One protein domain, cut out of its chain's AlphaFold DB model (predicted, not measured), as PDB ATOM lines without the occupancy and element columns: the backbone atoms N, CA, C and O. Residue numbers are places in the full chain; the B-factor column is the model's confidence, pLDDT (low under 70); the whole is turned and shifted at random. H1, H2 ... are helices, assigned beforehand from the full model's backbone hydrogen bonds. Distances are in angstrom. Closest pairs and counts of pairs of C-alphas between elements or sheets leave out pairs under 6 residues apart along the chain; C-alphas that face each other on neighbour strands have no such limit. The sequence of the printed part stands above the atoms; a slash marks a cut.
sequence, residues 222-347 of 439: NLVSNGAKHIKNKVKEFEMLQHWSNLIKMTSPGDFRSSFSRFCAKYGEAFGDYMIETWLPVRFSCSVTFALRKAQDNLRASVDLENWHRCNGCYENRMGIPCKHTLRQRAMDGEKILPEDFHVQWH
ATOM      1  N   ASN A 222      14.212  82.219   9.689       79.31
ATOM      2  CA  ASN A 222      13.174  81.196   9.793       79.31
ATOM      3  C   ASN A 222      13.690  79.976  10.565       79.31
ATOM      4  O   ASN A 222      12.992  79.471  11.444       79.31
ATOM      5  N   LEU A 223      14.943  79.572  10.332       79.88
ATOM      6  CA  LEU A 223      15.615  78.520  11.098       79.88
ATOM      7  C   LEU A 223      15.747  78.870  12.575       79.88
ATOM      8  O   LEU A 223      15.383  78.053  13.404       79.88
ATOM      9  N   VAL A 224      16.217  80.068  12.929       80.06
ATOM     10  CA  VAL A 224      16.296  80.497  14.340       80.06
ATOM     11  C   VAL A 224      14.916  80.530  14.972       80.06
ATOM     12  O   VAL A 224      14.760  80.184  16.129       80.06
ATOM     13  N   SER A 225      13.902  80.929  14.222       78.12
ATOM     14  CA  SER A 225      12.568  81.130  14.772       78.12
ATOM     15  C   SER A 225      11.805  79.840  15.012       78.12
ATOM     16  O   SER A 225      11.130  79.715  16.030       78.12
ATOM     17  N   ASN A 226      11.908  78.886  14.088       73.94
ATOM     18  CA  ASN A 226      11.386  77.541  14.292       73.94
ATOM     19  C   ASN A 226      12.296  76.754  15.242       73.94
ATOM     20  O   ASN A 226      11.807  76.108  16.158       73.94
ATOM     21  N   GLY A 227      13.613  76.917  15.122       68.00
ATOM     22  CA  GLY A 227      14.608  76.360  16.033       68.00
ATOM     23  C   GLY A 227      14.396  76.802  17.477       68.00
ATOM     24  O   GLY A 227      14.423  75.956  18.355       68.00
ATOM     25  N   ALA A 228      14.077  78.071  17.745       61.25
ATOM     26  CA  ALA A 228      13.810  78.597  19.089       61.25
ATOM     27  C   ALA A 228      12.593  77.947  19.772       61.25
ATOM     28  O   ALA A 228      12.529  77.921  21.002       61.25
ATOM     29  N   LYS A 229      11.648  77.376  19.005       69.12
ATOM     30  CA  LYS A 229      10.535  76.586  19.565       69.12
ATOM     31  C   LYS A 229      11.039  75.298  20.231       69.12
ATOM     32  O   LYS A 229      10.434  74.832  21.192       69.12
ATOM     33  N   HIS A 230      12.168  74.765  19.760       65.38
ATOM     34  CA  HIS A 230      12.740  73.487  20.197       65.38
ATOM     35  C   HIS A 230      14.064  73.649  20.971       65.38
ATOM     36  O   HIS A 230      14.402  72.839  21.831       65.38
ATOM     37  N   ILE A 231      14.809  74.724  20.714       65.62
ATOM     38  CA  ILE A 231      16.163  74.997  21.192       65.62
ATOM     39  C   ILE A 231      16.127  76.300  21.993       65.62
ATOM     40  O   ILE A 231      16.407  77.377  21.484       65.62
ATOM     41  N   LYS A 232      15.821  76.216  23.291       66.25
ATOM     42  CA  LYS A 232      15.755  77.384  24.198       66.25
ATOM     43  C   LYS A 232      17.131  77.960  24.589       66.25
ATOM     44  O   LYS A 232      17.230  78.751  25.523       66.25
ATOM     45  N   ASN A 233      18.212  77.541  23.922       76.44
ATOM     46  CA  ASN A 233      19.588  77.924  24.240       76.44
ATOM     47  C   ASN A 233      20.247  78.635  23.048       76.44
ATOM     48  O   ASN A 233      20.475  78.031  22.000       76.44
ATOM     49  N   LYS A 234      20.634  79.899  23.258       74.75
ATOM     50  CA  LYS A 234      21.265  80.773  22.255       74.75
ATOM     51  C   LYS A 234      22.573  80.225  21.674       74.75
ATOM     52  O   LYS A 234      22.849  80.443  20.499       74.75
ATOM     53  N   VAL A 235      23.358  79.485  22.458       79.31
ATOM     54  CA  VAL A 235      24.600  78.849  21.983       79.31
ATOM     55  C   VAL A 235      24.277  77.728  20.994       79.31
ATOM     56  O   VAL A 235      24.874  77.650  19.923       79.31
ATOM     57  N   LYS A 236      23.262  76.912  21.297       77.94
ATOM     58  CA  LYS A 236      22.807  75.837  20.404       77.94
ATOM     59  C   LYS A 236      22.140  76.374  19.130       77.94
ATOM     60  O   LYS A 236      22.319  75.778  18.071       77.94
ATOM     61  N   GLU A 237      21.423  77.501  19.206       79.81
ATOM     62  CA  GLU A 237      20.917  78.213  18.017       79.81
ATOM     63  C   GLU A 237      22.073  78.661  17.103       79.81
ATOM     64  O   GLU A 237      22.014  78.480  15.886       79.81
ATOM     65  N   PHE A 238      23.149  79.203  17.682       80.75
ATOM     66  CA  PHE A 238      24.333  79.597  16.919       80.75
ATOM     67  C   PHE A 238      25.024  78.391  16.265       80.75
ATOM     68  O   PHE A 238      25.331  78.434  15.073       80.75
ATOM     69  N   GLU A 239      25.213  77.288  16.996       83.25
ATOM     70  CA  GLU A 239      25.752  76.039  16.436       83.25
ATOM     71  C   GLU A 239      24.900  75.498  15.283       83.25
ATOM     72  O   GLU A 239      25.437  75.066  14.264       83.25
ATOM     73  N   MET A 240      23.573  75.545  15.418       84.81
ATOM     74  CA  MET A 240      22.641  75.129  14.370       84.81
ATOM     75  C   MET A 240      22.832  75.953  13.094       84.81
ATOM     76  O   MET A 240      22.908  75.385  12.006       84.81
ATOM     77  N   LEU A 241      22.974  77.276  13.213       81.88
ATOM     78  CA  LEU A 241      23.258  78.139  12.065       81.88
ATOM     79  C   LEU A 241      24.617  77.834  11.421       81.88
ATOM     80  O   LEU A 241      24.727  77.865  10.193       81.88
ATOM     81  N   GLN A 242      25.640  77.506  12.215       81.50
ATOM     82  CA  GLN A 242      26.942  77.079  11.690       81.50
ATOM     83  C   GLN A 242      26.837  75.748  10.937       81.50
ATOM     84  O   GLN A 242      27.358  75.618   9.827       81.50
ATOM     85  N   HIS A 243      26.116  74.775  11.496       84.38
ATOM     86  CA  HIS A 243      25.853  73.497  10.841       84.38
ATOM     87  C   HIS A 243      25.090  73.674   9.525       84.38
ATOM     88  O   HIS A 243      25.523  73.148   8.500       84.38
ATOM     89  N   TRP A 244      24.022  74.476   9.526       83.19
ATOM     90  CA  TRP A 244      23.279  74.830   8.317       83.19
ATOM     91  C   TRP A 244      24.182  75.497   7.273       83.19
ATOM     92  O   TRP A 244      24.188  75.099   6.110       83.19
ATOM     93  N   SER A 245      25.009  76.463   7.690       78.19
ATOM     94  CA  SER A 245      25.974  77.129   6.811       78.19
ATOM     95  C   SER A 245      26.930  76.133   6.157       78.19
ATOM     96  O   SER A 245      27.254  76.275   4.985       78.19
ATOM     97  N   ASN A 246      27.393  75.119   6.884       80.50
ATOM     98  CA  ASN A 246      28.276  74.098   6.321       80.50
ATOM     99  C   ASN A 246      27.540  73.159   5.368       80.50
ATOM    100  O   ASN A 246      28.080  72.797   4.328       80.50
ATOM    101  N   LEU A 247      26.288  72.844   5.674       80.06
ATOM    102  CA  LEU A 247      25.438  71.973   4.884       80.06
ATOM    103  C   LEU A 247      25.094  72.558   3.500       80.06
ATOM    104  O   LEU A 247      25.183  71.861   2.488       80.06
ATOM    105  N   ILE A 248      24.789  73.857   3.423       74.94
ATOM    106  CA  ILE A 248      24.526  74.545   2.141       74.94
ATOM    107  C   ILE A 248      25.776  74.694   1.257       74.94
ATOM    108  O   ILE A 248      25.643  74.930   0.055       74.94
ATOM    109  N   LYS A 249      26.979  74.537   1.834       71.06
ATOM    110  CA  LYS A 249      28.267  74.556   1.114       71.06
ATOM    111  C   LYS A 249      28.632  73.199   0.510       71.06
ATOM    112  O   LYS A 249      29.535  73.145  -0.318       71.06
ATOM    113  N   MET A 250      27.995  72.109   0.945       71.44
ATOM    114  CA  MET A 250      28.362  70.763   0.500       71.44
ATOM    115  C   MET A 250      27.980  70.554  -0.963       71.44
ATOM    116  O   MET A 250      26.846  70.836  -1.350       71.44
ATOM    117  N   THR A 251      28.913  70.029  -1.750       65.12
ATOM    118  CA  THR A 251      28.778  69.843  -3.203       65.12
ATOM    119  C   THR A 251      28.369  68.414  -3.566       65.12
ATOM    120  O   THR A 251      27.535  68.219  -4.444       65.12
ATOM    121  N   SER A 252      28.875  67.419  -2.831       73.12
ATOM    122  CA  SER A 252      28.544  66.000  -3.002       73.12
ATOM    123  C   SER A 252      27.114  65.689  -2.529       73.12
ATOM    124  O   SER A 252      26.798  65.910  -1.352       73.12
ATOM    125  N   PRO A 253      26.233  65.148  -3.396       71.44
ATOM    126  CA  PRO A 253      24.881  64.749  -3.005       71.44
ATOM    127  C   PRO A 253      24.862  63.693  -1.890       71.44
ATOM    128  O   PRO A 253      23.992  63.742  -1.019       71.44
ATOM    129  N   GLY A 254      25.822  62.762  -1.890       72.44
ATOM    130  CA  GLY A 254      25.936  61.707  -0.877       72.44
ATOM    131  C   GLY A 254      26.354  62.250   0.491       72.44
ATOM    132  O   GLY A 254      25.716  61.947   1.507       72.44
ATOM    133  N   ASP A 255      27.355  63.132   0.511       79.62
ATOM    134  CA  ASP A 255      27.831  63.755   1.751       79.62
ATOM    135  C   ASP A 255      26.790  64.720   2.317       79.62
ATOM    136  O   ASP A 255      26.606  64.797   3.536       79.62
ATOM    137  N   PHE A 256      26.074  65.421   1.433       79.62
ATOM    138  CA  PHE A 256      24.949  66.266   1.804       79.62
ATOM    139  C   PHE A 256      23.842  65.452   2.466       79.62
ATOM    140  O   PHE A 256      23.458  65.788   3.578       79.62
ATOM    141  N   ARG A 257      23.347  64.381   1.828       79.06
ATOM    142  CA  ARG A 257      22.253  63.557   2.379       79.06
ATOM    143  C   ARG A 257      22.609  63.013   3.758       79.06
ATOM    144  O   ARG A 257      21.831  63.162   4.697       79.06
ATOM    145  N   SER A 258      23.818  62.477   3.894       82.81
ATOM    146  CA  SER A 258      24.326  61.951   5.164       82.81
ATOM    147  C   SER A 258      24.423  63.046   6.230       82.81
ATOM    148  O   SER A 258      23.977  62.876   7.362       82.81
ATOM    149  N   SER A 259      24.962  64.212   5.869       85.38
ATOM    150  CA  SER A 259      25.115  65.334   6.801       85.38
ATOM    151  C   SER A 259      23.787  66.011   7.145       85.38
ATOM    152  O   SER A 259      23.631  66.476   8.271       85.38
ATOM    153  N   PHE A 260      22.827  66.026   6.219       85.38
ATOM    154  CA  PHE A 260      21.469  66.532   6.411       85.38
ATOM    155  C   PHE A 260      20.659  65.632   7.327       85.38
ATOM    156  O   PHE A 260      20.036  66.131   8.257       85.38
ATOM    157  N   SER A 261      20.752  64.316   7.140       84.31
ATOM    158  CA  SER A 261      20.144  63.341   8.041       84.31
ATOM    159  C   SER A 261      20.683  63.503   9.470       84.31
ATOM    160  O   SER A 261      19.903  63.665  10.410       84.31
ATOM    161  N   ARG A 262      22.013  63.611   9.642       87.81
ATOM    162  CA  ARG A 262      22.621  63.903  10.958       87.81
ATOM    163  C   ARG A 262      22.194  65.256  11.533       87.81
ATOM    164  O   ARG A 262      22.026  65.379  12.743       87.81
ATOM    165  N   PHE A 263      22.063  66.277  10.685       87.12
ATOM    166  CA  PHE A 263      21.623  67.610  11.098       87.12
ATOM    167  C   PHE A 263      20.194  67.573  11.642       87.12
ATOM    168  O   PHE A 263      19.965  68.057  12.745       87.12
ATOM    169  N   CYS A 264      19.268  66.941  10.919       86.50
ATOM    170  CA  CYS A 264      17.880  66.771  11.343       86.50
ATOM    171  C   CYS A 264      17.797  65.989  12.663       86.50
ATOM    172  O   CYS A 264      17.205  66.468  13.627       86.50
ATOM    173  N   ALA A 265      18.501  64.855  12.756       85.75
ATOM    174  CA  ALA A 265      18.520  64.026  13.961       85.75
ATOM    175  C   ALA A 265      19.051  64.764  15.208       85.75
ATOM    176  O   ALA A 265      18.570  64.526  16.314       85.75
ATOM    177  N   LYS A 266      20.012  65.691  15.055       85.25
ATOM    178  CA  LYS A 266      20.602  66.438  16.185       85.25
ATOM    179  C   LYS A 266      19.599  67.366  16.886       85.25
ATOM    180  O   LYS A 266      19.769  67.638  18.075       85.25
ATOM    181  N   TYR A 267      18.598  67.879  16.170       81.81
ATOM    182  CA  TYR A 267      17.686  68.913  16.679       81.81
ATOM    183  C   TYR A 267      16.241  68.425  16.887       81.81
ATOM    184  O   TYR A 267      15.394  69.215  17.301       81.81
ATOM    185  N   GLY A 268      15.991  67.125  16.690       81.94
ATOM    186  CA  GLY A 268      14.714  66.457  16.960       81.94
ATOM    187  C   GLY A 268      13.862  66.216  15.712       81.94
ATOM    188  O   GLY A 268      14.028  66.886  14.696       81.94
ATOM    189  N   GLU A 269      12.935  65.261  15.813       81.62
ATOM    190  CA  GLU A 269      12.089  64.774  14.709       81.62
ATOM    191  C   GLU A 269      11.249  65.890  14.071       81.62
ATOM    192  O   GLU A 269      11.424  66.176  12.894       81.62
ATOM    193  N   ALA A 270      10.489  66.647  14.872       79.25
ATOM    194  CA  ALA A 270       9.667  67.758  14.377       79.25
ATOM    195  C   ALA A 270      10.470  68.859  13.650       79.25
ATOM    196  O   ALA A 270       9.970  69.506  12.731       79.25
ATOM    197  N   PHE A 271      11.724  69.094  14.054       82.44
ATOM    198  CA  PHE A 271      12.610  70.007  13.330       82.44
ATOM    199  C   PHE A 271      13.105  69.370  12.028       82.44
ATOM    200  O   PHE A 271      13.180  70.052  11.009       82.44
ATOM    201  N   GLY A 272      13.429  68.076  12.053       83.25
ATOM    202  CA  GLY A 272      13.792  67.302  10.871       83.25
ATOM    203  C   GLY A 272      12.712  67.318   9.792       83.25
ATOM    204  O   GLY A 272      13.033  67.613   8.641       83.25
ATOM    205  N   ASP A 273      11.452  67.105  10.166       83.50
ATOM    206  CA  ASP A 273      10.309  67.139   9.247       83.50
ATOM    207  C   ASP A 273      10.180  68.514   8.583       83.50
ATOM    208  O   ASP A 273      10.192  68.622   7.358       83.50
ATOM    209  N   TYR A 274      10.228  69.588   9.379       83.00
ATOM    210  CA  TYR A 274      10.264  70.959   8.862       83.00
ATOM    211  C   TYR A 274      11.425  71.190   7.880       83.00
ATOM    212  O   TYR A 274      11.252  71.830   6.841       83.00
ATOM    213  N   MET A 275      12.620  70.668   8.179       82.38
ATOM    214  CA  MET A 275      13.774  70.793   7.288       82.38
ATOM    215  C   MET A 275      13.565  70.068   5.956       82.38
ATOM    216  O   MET A 275      13.933  70.608   4.908       82.38
ATOM    217  N   ILE A 276      12.995  68.864   5.994       82.38
ATOM    218  CA  ILE A 276      12.716  68.043   4.812       82.38
ATOM    219  C   ILE A 276      11.634  68.695   3.951       82.38
ATOM    220  O   ILE A 276      11.830  68.831   2.748       82.38
ATOM    221  N   GLU A 277      10.535  69.139   4.549       79.62
ATOM    222  CA  GLU A 277       9.402  69.708   3.815       79.62
ATOM    223  C   GLU A 277       9.714  71.099   3.259       79.62
ATOM    224  O   GLU A 277       9.430  71.396   2.101       79.62
ATOM    225  N   THR A 278      10.343  71.956   4.066       77.81
ATOM    226  CA  THR A 278      10.497  73.378   3.724       77.81
ATOM    227  C   THR A 278      11.770  73.650   2.923       77.81
ATOM    228  O   THR A 278      11.746  74.417   1.963       77.81
ATOM    229  N   TRP A 279      12.900  73.038   3.302       76.00
ATOM    230  CA  TRP A 279      14.227  73.479   2.841       76.00
ATOM    231  C   TRP A 279      14.917  72.530   1.868       76.00
ATOM    232  O   TRP A 279      15.703  72.984   1.031       76.00
ATOM    233  N   LEU A 280      14.644  71.227   1.952       75.69
ATOM    234  CA  LEU A 280      15.216  70.255   1.024       75.69
ATOM    235  C   LEU A 280      14.852  70.553  -0.447       75.69
ATOM    236  O   LEU A 280      15.770  70.503  -1.275       75.69
ATOM    237  N   PRO A 281      13.602  70.943  -0.794       72.94
ATOM    238  CA  PRO A 281      13.228  71.234  -2.182       72.94
ATOM    239  C   PRO A 281      13.948  72.458  -2.767       72.94
ATOM    240  O   PRO A 281      14.216  72.515  -3.963       72.94
ATOM    241  N   VAL A 282      14.313  73.429  -1.924       66.44
ATOM    242  CA  VAL A 282      14.832  74.747  -2.344       66.44
ATOM    243  C   VAL A 282      16.339  74.935  -2.111       66.44
ATOM    244  O   VAL A 282      16.888  76.030  -2.270       66.44
ATOM    245  N   ARG A 283      17.047  73.851  -1.766       66.88
ATOM    246  CA  ARG A 283      18.491  73.827  -1.468       66.88
ATOM    247  C   ARG A 283      19.351  74.546  -2.511       66.88
ATOM    248  O   ARG A 283      20.247  75.304  -2.142       66.88
ATOM    249  N   PHE A 284      19.119  74.286  -3.797       61.31
ATOM    250  CA  PHE A 284      20.006  74.757  -4.868       61.31
ATOM    251  C   PHE A 284      19.973  76.281  -5.036       61.31
ATOM    252  O   PHE A 284      21.008  76.887  -5.320       61.31
ATOM    253  N   SER A 285      18.832  76.917  -4.761       61.16
ATOM    254  CA  SER A 285      18.675  78.375  -4.828       61.16
ATOM    255  C   SER A 285      19.511  79.104  -3.766       61.16
ATOM    256  O   SER A 285      19.947  80.236  -3.975       61.16
ATOM    257  N   CYS A 286      19.805  78.447  -2.641       58.88
ATOM    258  CA  CYS A 286      20.574  79.024  -1.537       58.88
ATOM    259  C   CYS A 286      22.084  79.068  -1.827       58.88
ATOM    260  O   CYS A 286      22.775  80.003  -1.412       58.88
ATOM    261  N   SER A 287      22.602  78.071  -2.551       63.25
ATOM    262  CA  SER A 287      24.037  77.861  -2.775       63.25
ATOM    263  C   SER A 287      24.694  78.960  -3.626       63.25
ATOM    264  O   SER A 287      25.825  79.355  -3.347       63.25
ATOM    265  N   VAL A 288      23.988  79.533  -4.604       64.56
ATOM    266  CA  VAL A 288      24.545  80.576  -5.492       64.56
ATOM    267  C   VAL A 288      24.794  81.900  -4.751       64.56
ATOM    268  O   VAL A 288      25.833  82.535  -4.940       64.56
ATOM    269  N   THR A 289      23.897  82.303  -3.838       65.31
ATOM    270  CA  THR A 289      24.085  83.539  -3.044       65.31
ATOM    271  C   THR A 289      25.341  83.483  -2.168       65.31
ATOM    272  O   THR A 289      26.020  84.494  -1.970       65.31
ATOM    273  N   PHE A 290      25.690  82.288  -1.680       69.56
ATOM    274  CA  PHE A 290      26.892  82.059  -0.889       69.56
ATOM    275  C   PHE A 290      28.166  82.305  -1.706       69.56
ATOM    276  O   PHE A 290      29.059  83.013  -1.236       69.56
ATOM    277  N   ALA A 291      28.243  81.762  -2.924       69.62
ATOM    278  CA  ALA A 291      29.426  81.898  -3.770       69.62
ATOM    279  C   ALA A 291      29.722  83.359  -4.121       69.62
ATOM    280  O   ALA A 291      30.857  83.815  -3.965       69.62
ATOM    281  N   LEU A 292      28.684  84.118  -4.491       71.62
ATOM    282  CA  LEU A 292      28.797  85.549  -4.781       71.62
ATOM    283  C   LEU A 292      29.257  86.345  -3.558       71.62
ATOM    284  O   LEU A 292      30.179  87.158  -3.655       71.62
ATOM    285  N   ARG A 293      28.670  86.079  -2.382       72.62
ATOM    286  CA  ARG A 293      29.087  86.751  -1.147       72.62
ATOM    287  C   ARG A 293      30.550  86.461  -0.825       72.62
ATOM    288  O   ARG A 293      31.293  87.372  -0.464       72.62
ATOM    289  N   LYS A 294      30.971  85.207  -0.979       77.50
ATOM    290  CA  LYS A 294      32.335  84.791  -0.664       77.50
ATOM    291  C   LYS A 294      33.359  85.387  -1.629       77.50
ATOM    292  O   LYS A 294      34.398  85.849  -1.167       77.50
ATOM    293  N   ALA A 295      33.061  85.437  -2.928       78.94
ATOM    294  CA  ALA A 295      33.901  86.126  -3.909       78.94
ATOM    295  C   ALA A 295      34.039  87.620  -3.587       78.94
ATOM    296  O   ALA A 295      35.132  88.172  -3.643       78.94
ATOM    297  N   GLN A 296      32.955  88.268  -3.165       75.12
ATOM    298  CA  GLN A 296      32.993  89.672  -2.773       75.12
ATOM    299  C   GLN A 296      33.815  89.919  -1.500       75.12
ATOM    300  O   GLN A 296      34.570  90.889  -1.431       75.12
ATOM    301  N   ASP A 297      33.695  89.051  -0.496       79.75
ATOM    302  CA  ASP A 297      34.524  89.128   0.710       79.75
ATOM    303  C   ASP A 297      36.007  88.872   0.374       79.75
ATOM    304  O   ASP A 297      36.880  89.567   0.892       79.75
ATOM    305  N   ASN A 298      36.298  87.949  -0.554       81.31
ATOM    306  CA  ASN A 298      37.647  87.724  -1.076       81.31
ATOM    307  C   ASN A 298      38.197  88.963  -1.808       81.31
ATOM    308  O   ASN A 298      39.356  89.308  -1.595       81.31
ATOM    309  N   LEU A 299      37.383  89.648  -2.621       80.81
ATOM    310  CA  LEU A 299      37.758  90.899  -3.297       80.81
ATOM    311  C   LEU A 299      38.039  92.024  -2.292       80.81
ATOM    312  O   LEU A 299      38.979  92.790  -2.450       80.81
ATOM    313  N   ARG A 300      37.256  92.133  -1.215       79.31
ATOM    314  CA  ARG A 300      37.536  93.115  -0.152       79.31
ATOM    315  C   ARG A 300      38.861  92.822   0.540       79.31
ATOM    316  O   ARG A 300      39.681  93.717   0.691       79.31
ATOM    317  N   ALA A 301      39.085  91.559   0.894       80.62
ATOM    318  CA  ALA A 301      40.332  91.109   1.500       80.62
ATOM    319  C   ALA A 301      41.537  91.190   0.545       80.62
ATOM    320  O   ALA A 301      42.671  90.993   0.981       80.62
ATOM    321  N   SER A 302      41.317  91.436  -0.751       79.38
ATOM    322  CA  SER A 302      42.397  91.582  -1.722       79.38
ATOM    323  C   SER A 302      43.044  92.962  -1.723       79.38
ATOM    324  O   SER A 302      44.135  93.109  -2.268       79.38
ATOM    325  N   VAL A 303      42.394  93.958  -1.115       76.06
ATOM    326  CA  VAL A 303      42.941  95.314  -0.957       76.06
ATOM    327  C   VAL A 303      44.105  95.317   0.036       76.06
ATOM    328  O   VAL A 303      45.124  95.947  -0.223       76.06
ATOM    329  N   ASP A 304      43.989  94.542   1.116       74.50
ATOM    330  CA  ASP A 304      44.988  94.455   2.194       74.50
ATOM    331  C   ASP A 304      46.033  93.350   1.950       74.50
ATOM    332  O   ASP A 304      46.703  92.872   2.865       74.50
ATOM    333  N   LEU A 305      46.126  92.853   0.719       73.38
ATOM    334  CA  LEU A 305      46.940  91.693   0.393       73.38
ATOM    335  C   LEU A 305      48.397  92.139   0.188       73.38
ATOM    336  O   LEU A 305      48.714  92.835  -0.772       73.38
ATOM    337  N   GLU A 306      49.310  91.736   1.066       70.62
ATOM    338  CA  GLU A 306      50.738  92.003   0.857       70.62
ATOM    339  C   GLU A 306      51.287  91.165  -0.310       70.62
ATOM    340  O   GLU A 306      50.901  90.009  -0.498       70.62
ATOM    341  N   ASN A 307      52.206  91.737  -1.097       66.00
ATOM    342  CA  ASN A 307      52.729  91.125  -2.331       66.00
ATOM    343  C   ASN A 307      53.496  89.805  -2.103       66.00
ATOM    344  O   ASN A 307      53.752  89.076  -3.057       66.00
ATOM    345  N   TRP A 308      53.857  89.483  -0.859       59.47
ATOM    346  CA  TRP A 308      54.559  88.247  -0.501       59.47
ATOM    347  C   TRP A 308      53.627  87.034  -0.314       59.47
ATOM    348  O   TRP A 308      54.079  85.887  -0.325       59.47
ATOM    349  N   HIS A 309      52.317  87.241  -0.155       64.88
ATOM    350  CA  HIS A 309      51.389  86.130   0.054       64.88
ATOM    351  C   HIS A 309      51.198  85.305  -1.223       64.88
ATOM    352  O   HIS A 309      50.545  85.730  -2.177       64.88
ATOM    353  N   ARG A 310      51.728  84.077  -1.213       66.50
ATOM    354  CA  ARG A 310      51.494  83.084  -2.266       66.50
ATOM    355  C   ARG A 310      50.087  82.491  -2.137       66.50
ATOM    356  O   ARG A 310      49.618  82.184  -1.040       66.50
ATOM    357  N   CYS A 311      49.411  82.305  -3.269       75.38
ATOM    358  CA  CYS A 311      48.120  81.630  -3.304       75.38
ATOM    359  C   CYS A 311      48.281  80.122  -3.078       75.38
ATOM    360  O   CYS A 311      49.004  79.461  -3.816       75.38
ATOM    361  N   ASN A 312      47.542  79.563  -2.118       72.69
ATOM    362  CA  ASN A 312      47.520  78.115  -1.870       72.69
ATOM    363  C   ASN A 312      46.476  77.374  -2.732       72.69
ATOM    364  O   ASN A 312      46.201  76.204  -2.485       72.69
ATOM    365  N   GLY A 313      45.807  78.052  -3.673       65.25
ATOM    366  CA  GLY A 313      44.812  77.461  -4.585       65.25
ATOM    367  C   GLY A 313      43.528  76.930  -3.929       65.25
ATOM    368  O   GLY A 313      42.597  76.556  -4.629       65.25
ATOM    369  N   CYS A 314      43.420  76.919  -2.594       64.62
ATOM    370  CA  CYS A 314      42.304  76.291  -1.875       64.62
ATOM    371  C   CYS A 314      40.915  76.800  -2.289       64.62
ATOM    372  O   CYS A 314      39.962  76.028  -2.284       64.62
ATOM    373  N   TYR A 315      40.777  78.086  -2.619       65.25
ATOM    374  CA  TYR A 315      39.483  78.662  -2.996       65.25
ATOM    375  C   TYR A 315      39.032  78.219  -4.392       65.25
ATOM    376  O   TYR A 315      37.878  77.833  -4.560       65.25
ATOM    377  N   GLU A 316      39.941  78.178  -5.359       63.94
ATOM    378  CA  GLU A 316      39.639  77.713  -6.715       63.94
ATOM    379  C   GLU A 316      39.488  76.190  -6.741       63.94
ATOM    380  O   GLU A 316      38.466  75.683  -7.189       63.94
ATOM    381  N   ASN A 317      40.422  75.463  -6.124       65.19
ATOM    382  CA  ASN A 317      40.479  74.004  -6.216       65.19
ATOM    383  C   ASN A 317      39.446  73.279  -5.340       65.19
ATOM    384  O   ASN A 317      38.950  72.231  -5.739       65.19
ATOM    385  N   ARG A 318      39.114  73.785  -4.138       67.38
ATOM    386  CA  ARG A 318      38.084  73.146  -3.283       67.38
ATOM    387  C   ARG A 318      36.706  73.758  -3.438       67.38
ATOM    388  O   ARG A 318      35.719  73.043  -3.321       67.38
ATOM    389  N   MET A 319      36.631  75.078  -3.594       67.38
ATOM    390  CA  MET A 319      35.351  75.787  -3.553       67.38
ATOM    391  C   MET A 319      34.879  76.200  -4.943       67.38
ATOM    392  O   MET A 319      33.704  76.513  -5.082       67.38
ATOM    393  N   GLY A 320      35.741  76.213  -5.965       73.56
ATOM    394  CA  GLY A 320      35.372  76.693  -7.293       73.56
ATOM    395  C   GLY A 320      34.995  78.176  -7.310       73.56
ATOM    396  O   GLY A 320      34.102  78.564  -8.058       73.56
ATOM    397  N   ILE A 321      35.578  78.978  -6.413       83.00
ATOM    398  CA  ILE A 321      35.320  80.420  -6.278       83.00
ATOM    399  C   ILE A 321      36.656  81.154  -6.436       83.00
ATOM    400  O   ILE A 321      37.622  80.744  -5.780       83.00
ATOM    401  N   PRO A 322      36.714  82.264  -7.195       82.25
ATOM    402  CA  PRO A 322      37.928  83.054  -7.345       82.25
ATOM    403  C   PRO A 322      38.551  83.430  -6.001       82.25
ATOM    404  O   PRO A 322      37.887  83.929  -5.077       82.25
ATOM    405  N   CYS A 323      39.852  83.183  -5.871       84.81
ATOM    406  CA  CYS A 323      40.572  83.558  -4.669       84.81
ATOM    407  C   CYS A 323      40.871  85.066  -4.650       84.81
ATOM    408  O   CYS A 323      40.846  85.750  -5.671       84.81
ATOM    409  N   LYS A 324      41.222  85.593  -3.473       83.12
ATOM    410  CA  LYS A 324      41.614  87.000  -3.318       83.12
ATOM    411  C   LYS A 324      42.796  87.421  -4.218       83.12
ATOM    412  O   LYS A 324      42.862  88.581  -4.597       83.12
ATOM    413  N   HIS A 325      43.697  86.504  -4.591       85.06
ATOM    414  CA  HIS A 325      44.832  86.808  -5.476       85.06
ATOM    415  C   HIS A 325      44.382  86.976  -6.936       85.06
ATOM    416  O   HIS A 325      44.689  87.991  -7.547       85.06
ATOM    417  N   THR A 326      43.581  86.042  -7.454       82.25
ATOM    418  CA  THR A 326      43.008  86.089  -8.812       82.25
ATOM    419  C   THR A 326      42.113  87.308  -9.000       82.25
ATOM    420  O   THR A 326      42.217  88.022  -9.994       82.25
ATOM    421  N   LEU A 327      41.285  87.609  -7.995       84.62
ATOM    422  CA  LEU A 327      40.436  88.800  -7.991       84.62
ATOM    423  C   LEU A 327      41.254  90.098  -7.980       84.62
ATOM    424  O   LEU A 327      40.876  91.055  -8.651       84.62
ATOM    425  N   ARG A 328      42.382  90.136  -7.254       82.50
ATOM    426  CA  ARG A 328      43.295  91.286  -7.263       82.50
ATOM    427  C   ARG A 328      43.929  91.484  -8.629       82.50
ATOM    428  O   ARG A 328      43.948  92.611  -9.099       82.50
ATOM    429  N   GLN A 329      44.436  90.408  -9.228       82.44
ATOM    430  CA  GLN A 329      45.109  90.461 -10.521       82.44
ATOM    431  C   GLN A 329      44.165  91.028 -11.584       82.44
ATOM    432  O   GLN A 329      44.445  92.080 -12.143       82.44
ATOM    433  N   ARG A 330      42.963  90.454 -11.717       83.25
ATOM    434  CA  ARG A 330      41.940  90.969 -12.639       83.25
ATOM    435  C   ARG A 330      41.534  92.412 -12.353       83.25
ATOM    436  O   ARG A 330      41.352  93.191 -13.280       83.25
ATOM    437  N   ALA A 331      41.425  92.796 -11.080       82.44
ATOM    438  CA  ALA A 331      41.134  94.180 -10.720       82.44
ATOM    439  C   ALA A 331      42.270  95.149 -11.102       82.44
ATOM    440  O   ALA A 331      41.982  96.282 -11.483       82.44
ATOM    441  N   MET A 332      43.537  94.724 -11.008       80.94
ATOM    442  CA  MET A 332      44.698  95.507 -11.454       80.94
ATOM    443  C   MET A 332      44.767  95.600 -12.981       80.94
ATOM    444  O   MET A 332      45.069  96.670 -13.502       80.94
ATOM    445  N   ASP A 333      44.402  94.523 -13.673       84.56
ATOM    446  CA  ASP A 333      44.376  94.439 -15.136       84.56
ATOM    447  C   ASP A 333      43.140  95.135 -15.748       84.56
ATOM    448  O   ASP A 333      43.011  95.254 -16.964       84.56
ATOM    449  N   GLY A 334      42.222  95.639 -14.911       81.56
ATOM    450  CA  GLY A 334      40.980  96.284 -15.349       81.56
ATOM    451  C   GLY A 334      39.957  95.310 -15.944       81.56
ATOM    452  O   GLY A 334      38.990  95.731 -16.584       81.56
ATOM    453  N   GLU A 335      40.150  94.013 -15.729       84.69
ATOM    454  CA  GLU A 335      39.294  92.954 -16.235       84.69
ATOM    455  C   GLU A 335      38.037  92.782 -15.379       84.69
ATOM    456  O   GLU A 335      38.021  92.958 -14.156       84.69
ATOM    457  N   LYS A 336      36.942  92.395 -16.037       80.44
ATOM    458  CA  LYS A 336      35.706  92.024 -15.348       80.44
ATOM    459  C   LYS A 336      35.798  90.580 -14.862       80.44
ATOM    460  O   LYS A 336      36.413  89.728 -15.502       80.44
ATOM    461  N   ILE A 337      35.132  90.306 -13.745       81.94
ATOM    462  CA  ILE A 337      34.848  88.931 -13.333       81.94
ATOM    463  C   ILE A 337      33.676  88.430 -14.164       81.94
ATOM    464  O   ILE A 337      32.637  89.094 -14.246       81.94
ATOM    465  N   LEU A 338      33.863  87.275 -14.782       81.00
ATOM    466  CA  LEU A 338      32.887  86.616 -15.624       81.00
ATOM    467  C   LEU A 338      32.295  85.403 -14.888       81.00
ATOM    468  O   LEU A 338      32.904  84.900 -13.940       81.00
ATOM    469  N   PRO A 339      31.103  84.922 -15.281       76.69
ATOM    470  CA  PRO A 339      30.530  83.706 -14.710       76.69
ATOM    471  C   PRO A 339      31.491  82.515 -14.757       76.69
ATOM    472  O   PRO A 339      31.561  81.777 -13.786       76.69
ATOM    473  N   GLU A 340      32.286  82.389 -15.820       81.44
ATOM    474  CA  GLU A 340      33.226  81.285 -16.056       81.44
ATOM    475  C   GLU A 340      34.389  81.248 -15.053       81.44
ATOM    476  O   GLU A 340      35.053  80.223 -14.914       81.44
ATOM    477  N   ASP A 341      34.620  82.341 -14.318       82.12
ATOM    478  CA  ASP A 341      35.578  82.370 -13.209       82.12
ATOM    479  C   ASP A 341      35.080  81.581 -11.991       82.12
ATOM    480  O   ASP A 341      35.839  81.275 -11.067       82.12
ATOM    481  N   PHE A 342      33.789  81.257 -11.967       82.44
ATOM    482  CA  PHE A 342      33.182  80.393 -10.979       82.44
ATOM    483  C   PHE A 342      33.027  78.990 -11.558       82.44
ATOM    484  O   PHE A 342      32.737  78.786 -12.731       82.44
ATOM    485  N   HIS A 343      33.179  77.982 -10.707       79.12
ATOM    486  CA  HIS A 343      32.856  76.618 -11.096       79.12
ATOM    487  C   HIS A 343      31.372  76.517 -11.479       79.12
ATOM    488  O   HIS A 343      30.516  77.064 -10.780       79.12
ATOM    489  N   VAL A 344      31.060  75.731 -12.516       73.81
ATOM    490  CA  VAL A 344      29.710  75.530 -13.090       73.81
ATOM    491  C   VAL A 344      28.612  75.248 -12.057       73.81
ATOM    492  O   VAL A 344      27.454  75.610 -12.246       73.81
ATOM    493  N   GLN A 345      28.965  74.650 -10.919       67.69
ATOM    494  CA  GLN A 345      28.042  74.405  -9.803       67.69
ATOM    495  C   GLN A 345      27.426  75.680  -9.200       67.69
ATOM    496  O   GLN A 345      26.363  75.612  -8.586       67.69
ATOM    497  N   TRP A 346      28.094  76.825  -9.345       72.00
ATOM    498  CA  TRP A 346      27.627  78.131  -8.878       72.00
ATOM    499  C   TRP A 346      26.873  78.907  -9.956       72.00
ATOM    500  O   TRP A 346      26.344  79.981  -9.671       72.00
ATOM    501  N   HIS A 347      26.818  78.388 -11.186       73.44
ATOM    502  CA  HIS A 347      26.085  79.037 -12.262       73.44
ATOM    503  C   HIS A 347      24.586  78.910 -12.003       73.44
ATOM    504  O   HIS A 347      24.074  77.843 -11.652       73.44
TER     505      HIS A 347
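AT A GLANCE: This is residues 222 to 347 of the 439 residues of the protein "MULE domain-containing protein" of Puccinia triticina (isolate 1-1 / race 1 (BBBD)) (UniProt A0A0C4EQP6). The domain is two lobes joined by one long helix. Four helices, H1 to H4, form the first lobe as a loose ring, each running opposite ways to the next; H5 leads away from it, and its far part carries the smaller second lobe of H6, H7 and long loops. The printed part has 126 residues with seven named helices, H1 to H7 in that order, and no named strand; the class is all helix. It is loose, with a radius of gyration of the C-alphas of 17.8 A, and elongated, spanning 53 by 29 by 22 A.

HOW THE PARTS SIT: Begin at H1, residues 222 to 230. It touches H2, residues 234 to 248, at a steep tilt of 46 degrees, opposite ways; the closest C-alphas are those of Val 224 and Glu 237, 6.3 A apart. H2 is the hub, touching three helices. With H3, residues 253 to 267, it forms a helical hairpin at a shallow tilt of 14 degrees, closest at the C-alphas of Leu 247 and Phe 256, 6.5 A apart. H3 and H4, residues 269 to 279, form another hairpin, at a steep tilt of 43 degrees, with the C-alphas of Cys 264 and Gly 272 closest at 4.1 A. H4 and H1 only just touch, with 3 pairs of C-alphas within 8 A, the closest being Gly 227 and Phe 271 at 7.2 A. H5, residues 283 to 300, meets H4 only through their link; it only just touches H2, about perpendicular at 83 degrees, with 3 pairs of C-alphas within 8 A, the closest being Ile 248 and Ser 287 at 5.9 A. H6, residues 314 to 319, is near H5. H7, residues 324 to 332, touches H5 at a steep tilt of 63 degrees, the same way, closest at the C-alphas of Asn 298 and Lys 324, 4.6 A apart. Every O i to N i+4 pair is within hydrogen-bond range in H2, H4, H6 and H7, against 3 of 5 in H1, 10 of 11 in H3 and 10 of 14 in H5.

IN THESE COORDINATES: Find C-alpha 222 at (13.174, 81.196, 9.793), where H1 begins. H2 and H3 measure 21.3 A and 21.4 A from first to last C-alpha. H5, 27.1 A long, runs from C-alpha 283 at (18.491, 73.827, -1.468) to C-alpha 300. H7 ends at C-alpha 332, at (44.698, 95.507, -11.454).

THE WHOLE: The C-alphas farthest apart are those of Glu 269 and Asp 333, 53.0 A. The printed part has no cut. The link from H5 to H6, 13 residues, is long; residues 333 to 347 hold no named element. Low-confidence stretches include residues 227 to 232, 282 to 291 and 313 to 319.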